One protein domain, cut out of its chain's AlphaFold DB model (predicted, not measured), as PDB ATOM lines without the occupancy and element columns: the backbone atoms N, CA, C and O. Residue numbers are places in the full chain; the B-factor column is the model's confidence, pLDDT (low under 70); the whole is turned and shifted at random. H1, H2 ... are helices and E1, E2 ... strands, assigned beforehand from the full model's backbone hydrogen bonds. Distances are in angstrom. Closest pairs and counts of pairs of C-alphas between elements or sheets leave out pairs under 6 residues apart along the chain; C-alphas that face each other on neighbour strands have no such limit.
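This is residues 140 to 235 of the 373 residues of an uncharacterized protein of Flavobacterium tangerina (UniProt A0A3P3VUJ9). A strongly twisted sheet of five antiparallel strands stands between two helices: the long H1 crosses one face, over E4, E3 and E2, and the shorter H2 packs on the opposite face, closest to E5. E3 and E4 lie near the middle of the whole. The 96 printed residues hold two named helices and five named strands, in the order H1 E1 H2 E2 E3 E4 E5, and the sheet runs E1, E5, E4, E3, E2; the class is mixed, helices and strands. The whole is compact, with a radius of gyration of the C-alphas of 12.7 A, and rounded, spanning 37 by 28 by 23 A.

Find C-alpha 140 at (150.807, 147.576, 152.717); from there H1, residues 140 to 159, runs 29.3 A to C-alpha 159 at (125.528, 135.484, 161.324). Next comes E1, residues 164 to 168, 12.4 A long, and then H2, residues 179 to 189, 15.6 A. E2, residues 195 to 202, covers 20.5 A and bends by 58 degrees at residue 198. E3, residues 208 to 215, measures 20.7 A and E4, residues 218 to 225, 23.0 A. E5, residues 230 to 234, is 12.9 A long and ends at C-alpha 234, (126.919, 145.237, 152.809).

Start with the sheet, where E2, E3, E4 and E5 form a meander, each strand the antiparallel neighbour of the one before. In the hairpin of E2 and E3, look for N 198 and O 212, 2.9 A apart; in that of E3 and E4, for N 211 and O 222, 2.8 A; in that of E4 and E5, for N 232 and O 223, 2.9 A. The edge strand E1 is antiparallel to E5, with N 167 and O 231 2.7 A apart. The other edge strand is E2, and E1 and E2 are apart. H1 is on the sheet at a height of 8.6 A and runs across the strands, at 70 degrees to E2 on the local plane. Its closest C-alphas to E3 are those of Cys 150 and Ile 210, 6.1 A. H2 is on the opposite face, making three layers, helices on both faces of a sheet; its closest C-alphas to E5 are those of Tyr 186 and Val 231, 7.0 A. Every O i to N i+4 pair is within hydrogen-bond range in H2, and 15 of 16 in H1.

Look to Lys 141 and Asn 172 for the two C-alphas farthest apart, 39.1 A. The printed part has no cut. The link from E1 to H2 is short, with 10 residues; the other links are tight. The mean pLDDT of the printed part is 90.6, and residue 161 is under 70.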
ATOM      1  N   ASP A 140     150.804 148.994 152.355       94.75
ATOM      2  CA  ASP A 140     150.807 147.576 152.717       94.75
ATOM      3  C   ASP A 140     150.104 147.318 154.057       94.75
ATOM      4  O   ASP A 140     149.286 146.404 154.173       94.75
ATOM      5  N   LYS A 141     150.328 148.183 155.055       93.62
ATOM      6  CA  LYS A 141     149.586 148.134 156.324       93.62
ATOM      7  C   LYS A 141     148.091 148.392 156.134       93.62
ATOM      8  O   LYS A 141     147.281 147.727 156.775       93.62
ATOM      9  N   MET A 142     147.715 149.312 155.246       93.44
ATOM     10  CA  MET A 142     146.305 149.543 154.917       93.44
ATOM     11  C   MET A 142     145.668 148.318 154.254       93.44
ATOM     12  O   MET A 142     144.565 147.937 154.639       93.44
ATOM     13  N   LYS A 143     146.368 147.647 153.328       92.69
ATOM     14  CA  LYS A 143     145.887 146.397 152.716       92.69
ATOM     15  C   LYS A 143     145.620 145.313 153.758       92.69
ATOM     16  O   LYS A 143     144.607 144.635 153.648       92.69
ATOM     17  N   ILE A 144     146.470 145.182 154.781       92.56
ATOM     18  CA  ILE A 144     146.220 144.267 155.909       92.56
ATOM     19  C   ILE A 144     144.919 144.627 156.633       92.56
ATOM     20  O   ILE A 144     144.089 143.757 156.869       92.56
ATOM     21  N   SER A 145     144.691 145.908 156.933       93.81
ATOM     22  CA  SER A 145     143.441 146.333 157.579       93.81
ATOM     23  C   SER A 145     142.207 146.051 156.715       93.81
ATOM     24  O   SER A 145     141.177 145.633 157.236       93.81
ATOM     25  N   TYR A 146     142.299 146.234 155.394       94.50
ATOM     26  CA  TYR A 146     141.213 145.882 154.475       94.50
ATOM     27  C   TYR A 146     141.001 144.375 154.357       94.50
ATOM     28  O   TYR A 146     139.865 143.924 154.243       94.50
ATOM     29  N   TRP A 147     142.073 143.592 154.430       91.06
ATOM     30  CA  TRP A 147     142.005 142.138 154.480       91.06
ATOM     31  C   TRP A 147     141.237 141.664 155.715       91.06
ATOM     32  O   TRP A 147     140.294 140.885 155.581       91.06
ATOM     33  N   ASP A 148     141.592 142.184 156.895       91.69
ATOM     34  CA  ASP A 148     140.926 141.845 158.159       91.69
ATOM     35  C   ASP A 148     139.452 142.283 158.131       91.69
ATOM     36  O   ASP A 148     138.568 141.583 158.630       91.69
ATOM     37  N   LEU A 149     139.168 143.417 157.482       93.31
ATOM     38  CA  LEU A 149     137.805 143.883 157.257       93.31
ATOM     39  C   LEU A 149     137.012 142.933 156.348       93.31
ATOM     40  O   LEU A 149     135.855 142.658 156.654       93.31
ATOM     41  N   CYS A 150     137.601 142.401 155.271       93.50
ATOM     42  CA  CYS A 150     136.935 141.406 154.426       93.50
ATOM     43  C   CYS A 150     136.548 140.154 155.223       93.50
ATOM     44  O   CYS A 150     135.414 139.693 155.100       93.50
ATOM     45  N   ASP A 151     137.451 139.633 156.057       90.50
ATOM     46  CA  ASP A 151     137.176 138.464 156.902       90.50
ATOM     47  C   ASP A 151     136.059 138.766 157.918       90.50
ATOM     48  O   ASP A 151     135.107 137.994 158.046       90.50
ATOM     49  N   SER A 152     136.109 139.934 158.568       91.50
ATOM     50  CA  SER A 152     135.063 140.373 159.500       91.50
ATOM     51  C   SER A 152     133.701 140.509 158.820       91.50
ATOM     52  O   SER A 152     132.692 140.064 159.365       91.50
ATOM     53  N   VAL A 153     133.653 141.112 157.628       91.75
ATOM     54  CA  VAL A 153     132.420 141.234 156.838       91.75
ATOM     55  C   VAL A 153     131.908 139.852 156.463       91.75
ATOM     56  O   VAL A 153     130.721 139.581 156.633       91.75
ATOM     57  N   TYR A 154     132.787 138.955 156.016       91.56
ATOM     58  CA  TYR A 154     132.383 137.604 155.653       91.56
ATOM     59  C   TYR A 154     131.754 136.865 156.837       91.56
ATOM     60  O   TYR A 154     130.664 136.302 156.717       91.56
ATOM     61  N   ASP A 155     132.385 136.917 158.005       89.31
ATOM     62  CA  ASP A 155     131.866 136.272 159.206       89.31
ATOM     63  C   ASP A 155     130.574 136.910 159.720       89.31
ATOM     64  O   ASP A 155     129.703 136.199 160.222       89.31
ATOM     65  N   GLU A 156     130.397 138.223 159.571       88.19
ATOM     66  CA  GLU A 156     129.112 138.860 159.856       88.19
ATOM     67  C   GLU A 156     128.019 138.371 158.903       88.19
ATOM     68  O   GLU A 156     126.935 138.019 159.358       88.19
ATOM     69  N   THR A 157     128.290 138.249 157.604       85.88
ATOM     70  CA  THR A 157     127.271 137.784 156.642       85.88
ATOM     71  C   THR A 157     126.808 136.347 156.875       85.88
ATOM     72  O   THR A 157     125.722 135.985 156.439       85.88
ATOM     73  N   LYS A 158     127.583 135.535 157.604       84.44
ATOM     74  CA  LYS A 158     127.150 134.204 158.059       84.44
ATOM     75  C   LYS A 158     126.208 134.263 159.263       84.44
ATOM     76  O   LYS A 158     125.441 133.333 159.466       84.44
ATOM     77  N   LYS A 159     126.308 135.313 160.084       84.25
ATOM     78  CA  LYS A 159     125.528 135.484 161.324       84.25
ATOM     79  C   LYS A 159     124.184 136.158 161.085       84.25
ATOM     80  O   LYS A 159     123.244 135.938 161.846       84.25
ATOM     81  N   TYR A 160     124.121 137.023 160.078       83.75
ATOM     82  CA  TYR A 160     122.934 137.805 159.777       83.75
ATOM     83  C   TYR A 160     122.358 137.428 158.418       83.75
ATOM     84  O   TYR A 160     123.023 137.537 157.387       83.75
ATOM     85  N   GLU A 161     121.082 137.076 158.411       69.75
ATOM     86  CA  GLU A 161     120.316 136.879 157.194       69.75
ATOM     87  C   GLU A 161     119.956 138.238 156.578       69.75
ATOM     88  O   GLU A 161     119.518 139.160 157.270       69.75
ATOM     89  N   ASN A 162     120.106 138.359 155.257       78.94
ATOM     90  CA  ASN A 162     119.659 139.518 154.474       78.94
ATOM     91  C   ASN A 162     120.336 140.860 154.831       78.94
ATOM     92  O   ASN A 162     119.766 141.935 154.626       78.94
ATOM     93  N   LEU A 163     121.593 140.831 155.297       85.44
ATOM     94  CA  LEU A 163     122.373 142.059 155.524       85.44
ATOM     95  C   LEU A 163     122.786 142.802 154.250       85.44
ATOM     96  O   LEU A 163     123.204 143.960 154.302       85.44
ATOM     97  N   ILE A 164     122.690 142.123 153.116       87.31
ATOM     98  CA  ILE A 164     123.224 142.575 151.842       87.31
ATOM     99  C   ILE A 164     122.063 143.002 150.953       87.31
ATOM    100  O   ILE A 164     121.097 142.262 150.775       87.31
ATOM    101  N   SER A 165     122.168 144.198 150.374       87.44
ATOM    102  CA  SER A 165     121.214 144.670 149.370       87.44
ATOM    103  C   SER A 165     121.611 144.134 147.997       87.44
ATOM    104  O   SER A 165     122.404 144.765 147.296       87.44
ATOM    105  N   TRP A 166     121.098 142.953 147.646       91.88
ATOM    106  CA  TRP A 166     121.430 142.253 146.406       91.88
ATOM    107  C   TRP A 166     120.800 142.880 145.166       91.88
ATOM    108  O   TRP A 166     119.623 143.227 145.151       91.88
ATOM    109  N   GLU A 167     121.579 142.905 144.092       94.56
ATOM    110  CA  GLU A 167     121.172 143.317 142.762       94.56
ATOM    111  C   GLU A 167     121.596 142.281 141.723       94.56
ATOM    112  O   GLU A 167     122.728 141.793 141.724       94.56
ATOM    113  N   TRP A 168     120.676 141.949 140.818       94.38
ATOM    114  CA  TRP A 168     120.957 141.044 139.706       94.38
ATOM    115  C   TRP A 168     121.753 141.761 138.617       94.38
ATOM    116  O   TRP A 168     121.327 142.793 138.093       94.38
ATOM    117  N   LEU A 169     122.894 141.177 138.261       93.06
ATOM    118  CA  LEU A 169     123.729 141.603 137.148       93.06
ATOM    119  C   LEU A 169     123.032 141.301 135.809       93.06
ATOM    120  O   LEU A 169     122.369 140.265 135.680       93.06
ATOM    121  N   PRO A 170     123.229 142.138 134.773       91.00
ATOM    122  CA  PRO A 170     122.670 141.893 133.448       91.00
ATOM    123  C   PRO A 170     123.090 140.530 132.870       91.00
ATOM    124  O   PRO A 170     124.169 140.003 133.157       91.00
ATOM    125  N   HIS A 171     122.225 139.934 132.043       81.31
ATOM    126  CA  HIS A 171     122.495 138.645 131.387       81.31
ATOM    127  C   HIS A 171     123.325 138.760 130.102       81.31
ATOM    128  O   HIS A 171     124.095 137.849 129.814       81.31
ATOM    129  N   ASN A 172     123.213 139.867 129.362       81.75
ATOM    130  CA  ASN A 172     123.814 140.013 128.035       81.75
ATOM    131  C   ASN A 172     124.878 141.116 128.027       81.75
ATOM    132  O   ASN A 172     124.655 142.180 128.600       81.75
ATOM    133  N   ASN A 173     125.995 140.876 127.331       73.31
ATOM    134  CA  ASN A 173     127.080 141.843 127.091       73.31
ATOM    135  C   ASN A 173     127.690 142.473 128.358       73.31
ATOM    136  O   ASN A 173     128.178 143.598 128.314       73.31
ATOM    137  N   PHE A 174     127.662 141.750 129.477       82.56
ATOM    138  CA  PHE A 174     128.227 142.192 130.744       82.56
ATOM    139  C   PHE A 174     129.314 141.219 131.193       82.56
ATOM    140  O   PHE A 174     129.031 140.035 131.402       82.56
ATOM    141  N   ASP A 175     130.547 141.703 131.342       83.81
ATOM    142  CA  ASP A 175     131.634 140.878 131.857       83.81
ATOM    143  C   ASP A 175     131.513 140.731 133.377       83.81
ATOM    144  O   ASP A 175     131.949 141.572 134.158       83.81
ATOM    145  N   ARG A 176     130.917 139.617 133.810       83.38
ATOM    146  CA  ARG A 176     130.749 139.289 135.235       83.38
ATOM    147  C   ARG A 176     132.073 138.994 135.946       83.38
ATOM    148  O   ARG A 176     132.091 138.956 137.174       83.38
ATOM    149  N   ASN A 177     133.154 138.780 135.198       83.88
ATOM    150  CA  ASN A 177     134.491 138.576 135.753       83.88
ATOM    151  C   ASN A 177     135.252 139.901 135.910       83.88
ATOM    152  O   ASN A 177     136.254 139.953 136.627       83.88
ATOM    153  N   SER A 178     134.773 140.978 135.284       89.94
ATOM    154  CA  SER A 178     135.326 142.316 135.447       89.94
ATOM    155  C   SER A 178     134.826 142.925 136.752       89.94
ATOM    156  O   SER A 178     133.715 143.450 136.842       89.94
ATOM    157  N   LEU A 179     135.682 142.895 137.779       89.75
ATOM    158  CA  LEU A 179     135.406 143.539 139.065       89.75
ATOM    159  C   LEU A 179     134.974 145.004 138.881       89.75
ATOM    160  O   LEU A 179     134.040 145.465 139.529       89.75
ATOM    161  N   LYS A 180     135.634 145.740 137.980       92.06
ATOM    162  CA  LYS A 180     135.318 147.151 137.730       92.06
ATOM    163  C   LYS A 180     133.906 147.331 137.181       92.06
ATOM    164  O   LYS A 180     133.201 148.209 137.669       92.06
ATOM    165  N   ASP A 181     133.488 146.494 136.234       92.25
ATOM    166  CA  ASP A 181     132.157 146.598 135.628       92.25
ATOM    167  C   ASP A 181     131.065 146.193 136.617       92.25
ATOM    168  O   ASP A 181     130.042 146.871 136.714       92.25
ATOM    169  N   VAL A 182     131.305 145.143 137.413       94.00
ATOM    170  CA  VAL A 182     130.415 144.703 138.504       94.00
ATOM    171  C   VAL A 182     130.172 145.829 139.507       94.00
ATOM    172  O   VAL A 182     129.021 146.139 139.823       94.00
ATOM    173  N   ILE A 183     131.242 146.471 139.980       94.88
ATOM    174  CA  ILE A 183     131.137 147.574 140.938       94.88
ATOM    175  C   ILE A 183     130.463 148.787 140.287       94.88
ATOM    176  O   ILE A 183     129.528 149.339 140.862       94.88
ATOM    177  N   ALA A 184     130.868 149.171 139.071       94.50
ATOM    178  CA  ALA A 184     130.277 150.303 138.357       94.50
ATOM    179  C   ALA A 184     128.773 150.119 138.106       94.50
ATOM    180  O   ALA A 184     128.003 151.065 138.266       94.50
ATOM    181  N   PHE A 185     128.331 148.903 137.770       95.25
ATOM    182  CA  PHE A 185     126.912 148.582 137.639       95.25
ATOM    183  C   PHE A 185     126.142 148.875 138.929       95.25
ATOM    184  O   PHE A 185     125.130 149.577 138.884       95.25
ATOM    185  N   TYR A 186     126.628 148.367 140.067       95.12
ATOM    186  CA  TYR A 186     125.971 148.577 141.355       95.12
ATOM    187  C   TYR A 186     125.883 150.069 141.691       95.12
ATOM    188  O   TYR A 186     124.813 150.581 142.016       95.12
ATOM    189  N   MET A 187     126.996 150.788 141.539       95.00
ATOM    190  CA  MET A 187     127.069 152.218 141.840       95.00
ATOM    191  C   MET A 187     126.112 153.040 140.977       95.00
ATOM    192  O   MET A 187     125.337 153.834 141.509       95.00
ATOM    193  N   ASN A 188     126.088 152.791 139.664       94.75
ATOM    194  CA  ASN A 188     125.182 153.473 138.742       94.75
ATOM    195  C   ASN A 188     123.713 153.195 139.074       94.75
ATOM    196  O   ASN A 188     122.897 154.115 139.075       94.75
ATOM    197  N   LYS A 189     123.370 151.947 139.411       94.69
ATOM    198  CA  LYS A 189     121.998 151.566 139.772       94.69
ATOM    199  C   LYS A 189     121.478 152.317 141.001       94.69
ATOM    200  O   LYS A 189     120.284 152.603 141.080       94.69
ATOM    201  N   HIS A 190     122.370 152.670 141.924       93.25
ATOM    202  CA  HIS A 190     122.047 153.412 143.143       93.25
ATOM    203  C   HIS A 190     122.427 154.904 143.086       93.25
ATOM    204  O   HIS A 190     122.381 155.575 144.117       93.25
ATOM    205  N   ASN A 191     122.752 155.448 141.905       95.56
ATOM    206  CA  ASN A 191     123.149 156.850 141.703       95.56
ATOM    207  C   ASN A 191     124.336 157.291 142.590       95.56
ATOM    208  O   ASN A 191     124.350 158.392 143.148       95.56
ATOM    209  N   ILE A 192     125.332 156.417 142.755       94.00
ATOM    210  CA  ILE A 192     126.561 156.695 143.505       94.00
ATOM    211  C   ILE A 192     127.655 157.107 142.517       94.00
ATOM    212  O   ILE A 192     128.265 156.273 141.859       94.00
ATOM    213  N   GLU A 193     127.913 158.410 142.419       91.56
ATOM    214  CA  GLU A 193     128.831 158.966 141.410       91.56
ATOM    215  C   GLU A 193     130.305 158.998 141.845       91.56
ATOM    216  O   GLU A 193     131.199 159.015 141.007       91.56
ATOM    217  N   SER A 194     130.571 159.026 143.155       93.75
ATOM    218  CA  SER A 194     131.921 159.196 143.707       93.75
ATOM    219  C   SER A 194     132.276 158.030 144.612       93.75
ATOM    220  O   SER A 194     131.793 157.957 145.746       93.75
ATOM    221  N   TYR A 195     133.149 157.157 144.117       95.56
ATOM    222  CA  TYR A 195     133.685 156.038 144.875       95.56
ATOM    223  C   TYR A 195     135.107 155.674 144.431       95.56
ATOM    224  O   TYR A 195     135.508 155.945 143.298       95.56
ATOM    225  N   GLU A 196     135.851 155.015 145.316       95.12
ATOM    226  CA  GLU A 196     137.171 154.449 145.035       95.12
ATOM    227  C   GLU A 196     137.205 152.976 145.458       95.12
ATOM    228  O   GLU A 196     136.746 152.619 146.541       95.12
ATOM    229  N   ILE A 197     137.746 152.103 144.603       95.06
ATOM    230  CA  ILE A 197     138.010 150.707 144.970       95.06
ATOM    231  C   ILE A 197     139.348 150.662 145.700       95.06
ATOM    232  O   ILE A 197     140.389 150.915 145.099       95.06
ATOM    233  N   LEU A 198     139.315 150.303 146.980       93.00
ATOM    234  CA  LEU A 198     140.495 150.292 147.841       93.00
ATOM    235  C   LEU A 198     141.175 148.923 147.859       93.00
ATOM    236  O   LEU A 198     142.402 148.826 147.881       93.00
ATOM    237  N   TYR A 199     140.378 147.853 147.872       92.94
ATOM    238  CA  TYR A 199     140.873 146.487 147.987       92.94
ATOM    239  C   TYR A 199     139.820 145.472 147.532       92.94
ATOM    240  O   TYR A 199     138.626 145.721 147.670       92.94
ATOM    241  N   SER A 200     140.237 144.318 147.012       93.25
ATOM    242  CA  SER A 200     139.325 143.222 146.667       93.25
ATOM    243  C   SER A 200     140.016 141.874 146.813       93.25
ATOM    244  O   SER A 200     141.199 141.753 146.493       93.25
ATOM    245  N   ARG A 201     139.281 140.862 147.284       90.75
ATOM    246  CA  ARG A 201     139.757 139.473 147.352       90.75
ATOM    247  C   ARG A 201     138.607 138.474 147.373       90.75
ATOM    248  O   ARG A 201     137.496 138.803 147.784       90.75
ATOM    249  N   ALA A 202     138.901 137.236 146.989       90.44
ATOM    250  CA  ALA A 202     138.006 136.111 147.228       90.44
ATOM    251  C   ALA A 202     138.039 135.678 148.706       90.44
ATOM    252  O   ALA A 202     139.067 135.805 149.376       90.44
ATOM    253  N   THR A 203     136.924 135.147 149.208       89.31
ATOM    254  CA  THR A 203     136.850 134.496 150.522       89.31
ATOM    255  C   THR A 203     137.637 133.188 150.524       89.31
ATOM    256  O   THR A 203     137.880 132.584 149.479       89.31
ATOM    257  N   SER A 204     138.020 132.713 151.711       81.06
ATOM    258  CA  SER A 204     138.825 131.494 151.876       81.06
ATOM    259  C   SER A 204     138.174 130.226 151.310       81.06
ATOM    260  O   SER A 204     138.874 129.313 150.886       81.06
ATOM    261  N   ASP A 205     136.846 130.176 151.268       85.44
ATOM    262  CA  ASP A 205     136.063 129.089 150.674       85.44
ATOM    263  C   ASP A 205     135.649 129.350 149.219       85.44
ATOM    264  O   ASP A 205     134.870 128.584 148.651       85.44
ATOM    265  N   ASN A 206     136.163 130.431 148.623       85.75
ATOM    266  CA  ASN A 206     135.933 130.830 147.242       85.75
ATOM    267  C   ASN A 206     134.442 130.952 146.875       85.75
ATOM    268  O   ASN A 206     134.041 130.650 145.749       85.75
ATOM    269  N   ARG A 207     133.609 131.381 147.832       89.38
ATOM    270  CA  ARG A 207     132.174 131.624 147.613       89.38
ATOM    271  C   ARG A 207     131.863 133.058 147.229       89.38
ATOM    272  O   ARG A 207     130.908 133.277 146.493       89.38
ATOM    273  N   TYR A 208     132.644 134.021 147.708       92.69
ATOM    274  CA  TYR A 208     132.418 135.438 147.440       92.69
ATOM    275  C   TYR A 208     133.713 136.137 147.053       92.69
ATOM    276  O   TYR A 208     134.787 135.770 147.518       92.69
ATOM    277  N   ILE A 209     133.594 137.188 146.251       93.62
ATOM    278  CA  ILE A 209     134.570 138.268 146.163       93.62
ATOM    279  C   ILE A 209     134.048 139.402 147.043       93.62
ATOM    280  O   ILE A 209     132.908 139.841 146.880       93.62
ATOM    281  N   ILE A 210     134.872 139.862 147.980       95.69
ATOM    282  CA  ILE A 210     134.580 141.007 148.841       95.69
ATOM    283  C   ILE A 210     135.471 142.159 148.407       95.69
ATOM    284  O   ILE A 210     136.691 142.016 148.322       95.69
ATOM    285  N   THR A 211     134.847 143.301 148.139       96.31
ATOM    286  CA  THR A 211     135.515 144.514 147.674       96.31
ATOM    287  C   THR A 211     135.286 145.634 148.669       96.31
ATOM    288  O   THR A 211     134.145 146.019 148.910       96.31
ATOM    289  N   ILE A 212     136.373 146.158 149.229       95.75
ATOM    290  CA  ILE A 212     136.361 147.339 150.083       95.75
ATOM    291  C   ILE A 212     136.406 148.576 149.199       95.75
ATOM    292  O   ILE A 212     137.257 148.706 148.312       95.75
ATOM    293  N   ILE A 213     135.482 149.483 149.465       95.25
ATOM    294  CA  ILE A 213     135.264 150.689 148.683       95.25
ATOM    295  C   ILE A 213     135.164 151.900 149.606       95.25
ATOM    296  O   ILE A 213     134.628 151.808 150.708       95.25
ATOM    297  N   ASP A 214     135.664 153.036 149.145       93.12
ATOM    298  CA  ASP A 214     135.355 154.337 149.726       93.12
ATOM    299  C   ASP A 214     134.181 154.943 148.951       93.12
ATOM    300  O   ASP A 214     134.276 155.114 147.739       93.12
ATOM    301  N   ILE A 215     133.080 155.267 149.630       92.19
ATOM    302  CA  ILE A 215     131.981 156.066 149.084       92.19
ATOM    303  C   ILE A 215     131.951 157.389 149.851       92.19
ATOM    304  O   ILE A 215     131.513 157.433 150.998       92.19
ATOM    305  N   LYS A 216     132.371 158.489 149.213       89.94
ATOM    306  CA  LYS A 216     132.368 159.841 149.813       89.94
ATOM    307  C   LYS A 216     133.057 159.913 151.195       89.94
ATOM    308  O   LYS A 216     132.538 160.551 152.110       89.94
ATOM    309  N   HIS A 217     134.225 159.293 151.329       87.88
ATOM    310  CA  HIS A 217     135.013 159.165 152.564       87.88
ATOM    311  C   HIS A 217     134.402 158.246 153.634       87.88
ATOM    312  O   HIS A 217     134.772 158.322 154.808       87.88
ATOM    313  N   GLN A 218     133.486 157.357 153.239       88.38
ATOM    314  CA  GLN A 218     132.924 156.309 154.084       88.38
ATOM    315  C   GLN A 218     133.269 154.929 153.519       88.38
ATOM    316  O   GLN A 218     132.849 154.553 152.425       88.38
ATOM    317  N   ILE A 219     133.997 154.144 154.312       91.31
ATOM    318  CA  ILE A 219     134.357 152.770 153.959       91.31
ATOM    319  C   ILE A 219     133.111 151.885 153.971       91.31
ATOM    320  O   ILE A 219     132.371 151.852 154.954       91.31
ATOM    321  N   SER A 220     132.905 151.152 152.883       91.94
ATOM    322  CA  SER A 220     131.844 150.159 152.715       91.94
ATOM    323  C   SER A 220     132.388 148.901 152.037       91.94
ATOM    324  O   SER A 220     133.529 148.878 151.567       91.94
ATOM    325  N   SER A 221     131.561 147.857 151.963       95.12
ATOM    326  CA  SER A 221     131.943 146.584 151.351       95.12
ATOM    327  C   SER A 221     130.893 146.121 150.354       95.12
ATOM    328  O   SER A 221     129.705 146.096 150.667       95.12
ATOM    329  N   ILE A 222     131.328 145.707 149.168       95.38
ATOM    330  CA  ILE A 222     130.489 145.015 148.189       95.38
ATOM    331  C   ILE A 222     130.839 143.532 148.186       95.38
ATOM    332  O   ILE A 222     132.014 143.168 148.185       95.38
ATOM    333  N   LEU A 223     129.813 142.687 148.153       95.44
ATOM    334  CA  LEU A 223     129.939 141.249 147.983       95.44
ATOM    335  C   LEU A 223     129.437 140.839 146.603       95.44
ATOM    336  O   LEU A 223     128.385 141.283 146.146       95.44
ATOM    337  N   GLN A 224     130.182 139.945 145.970       94.62
ATOM    338  CA  GLN A 224     129.823 139.298 144.717       94.62
ATOM    339  C   GLN A 224     129.949 137.782 144.911       94.62
ATOM    340  O   GLN A 224     131.069 137.300 145.085       94.62
ATOM    341  N   PRO A 225     128.857 137.004 144.894       92.31
ATOM    342  CA  PRO A 225     128.955 135.560 145.003       92.31
ATOM    343  C   PRO A 225     129.544 134.983 143.708       92.31
ATOM    344  O   PRO A 225     129.105 135.296 142.599       92.31
ATOM    345  N   ILE A 226     130.561 134.139 143.843       89.31
ATOM    346  CA  ILE A 226     131.295 133.561 142.716       89.31
ATOM    347  C   ILE A 226     130.392 132.564 141.989       89.31
ATOM    348  O   ILE A 226     129.823 131.659 142.593       89.31
ATOM    349  N   GLY A 227     130.252 132.741 140.674       86.38
ATOM    350  CA  GLY A 227     129.372 131.920 139.837       86.38
ATOM    351  C   GLY A 227     127.901 132.349 139.843       86.38
ATOM    352  O   GLY A 227     127.115 131.809 139.066       86.38
ATOM    353  N   PHE A 228     127.524 133.352 140.642       83.88
ATOM    354  CA  PHE A 228     126.172 133.903 140.654       83.88
ATOM    355  C   PHE A 228     126.145 135.274 139.976       83.88
ATOM    356  O   PHE A 228     127.079 136.067 140.053       83.88
ATOM    357  N   GLY A 229     125.050 135.569 139.276       90.00
ATOM    358  CA  GLY A 229     124.843 136.854 138.606       90.00
ATOM    359  C   GLY A 229     124.363 137.943 139.557       90.00
ATOM    360  O   GLY A 229     123.395 138.614 139.224       90.00
ATOM    361  N   GLN A 230     124.964 138.077 140.740       93.56
ATOM    362  CA  GLN A 230     124.518 139.011 141.772       93.56
ATOM    363  C   GLN A 230     125.678 139.818 142.348       93.56
ATOM    364  O   GLN A 230     126.824 139.375 142.364       93.56
ATOM    365  N   VAL A 231     125.358 141.005 142.843       95.62
ATOM    366  CA  VAL A 231     126.271 141.892 143.566       95.62
ATOM    367  C   VAL A 231     125.474 142.646 144.620       95.62
ATOM    368  O   VAL A 231     124.309 142.953 144.393       95.62
ATOM    369  N   GLY A 232     126.049 142.933 145.782       93.81
ATOM    370  CA  GLY A 232     125.320 143.674 146.802       93.81
ATOM    371  C   GLY A 232     126.209 144.444 147.757       93.81
ATOM    372  O   GLY A 232     127.305 144.004 148.099       93.81
ATOM    373  N   LEU A 233     125.715 145.595 148.207       92.62
ATOM    374  CA  LEU A 233     126.349 146.383 149.256       92.62
ATOM    375  C   LEU A 233     126.001 145.791 150.614       92.62
ATOM    376  O   LEU A 233     124.827 145.596 150.951       92.62
ATOM    377  N   TYR A 234     127.034 145.534 151.397       91.12
ATOM    378  CA  TYR A 234     126.919 145.237 152.809       91.12
ATOM    379  C   TYR A 234     126.917 146.547 153.603       91.12
ATOM    380  O   TYR A 234     127.782 147.405 153.424       91.12
ATOM    381  N   SER A 235     125.949 146.680 154.510       82.94
ATOM    382  CA  SER A 235     125.913 147.752 155.502       82.94
ATOM    383  C   SER A 235     125.362 147.219 156.818       82.94
ATOM    384  O   SER A 235     124.249 146.694 156.873       82.94
TER     385      SER A 235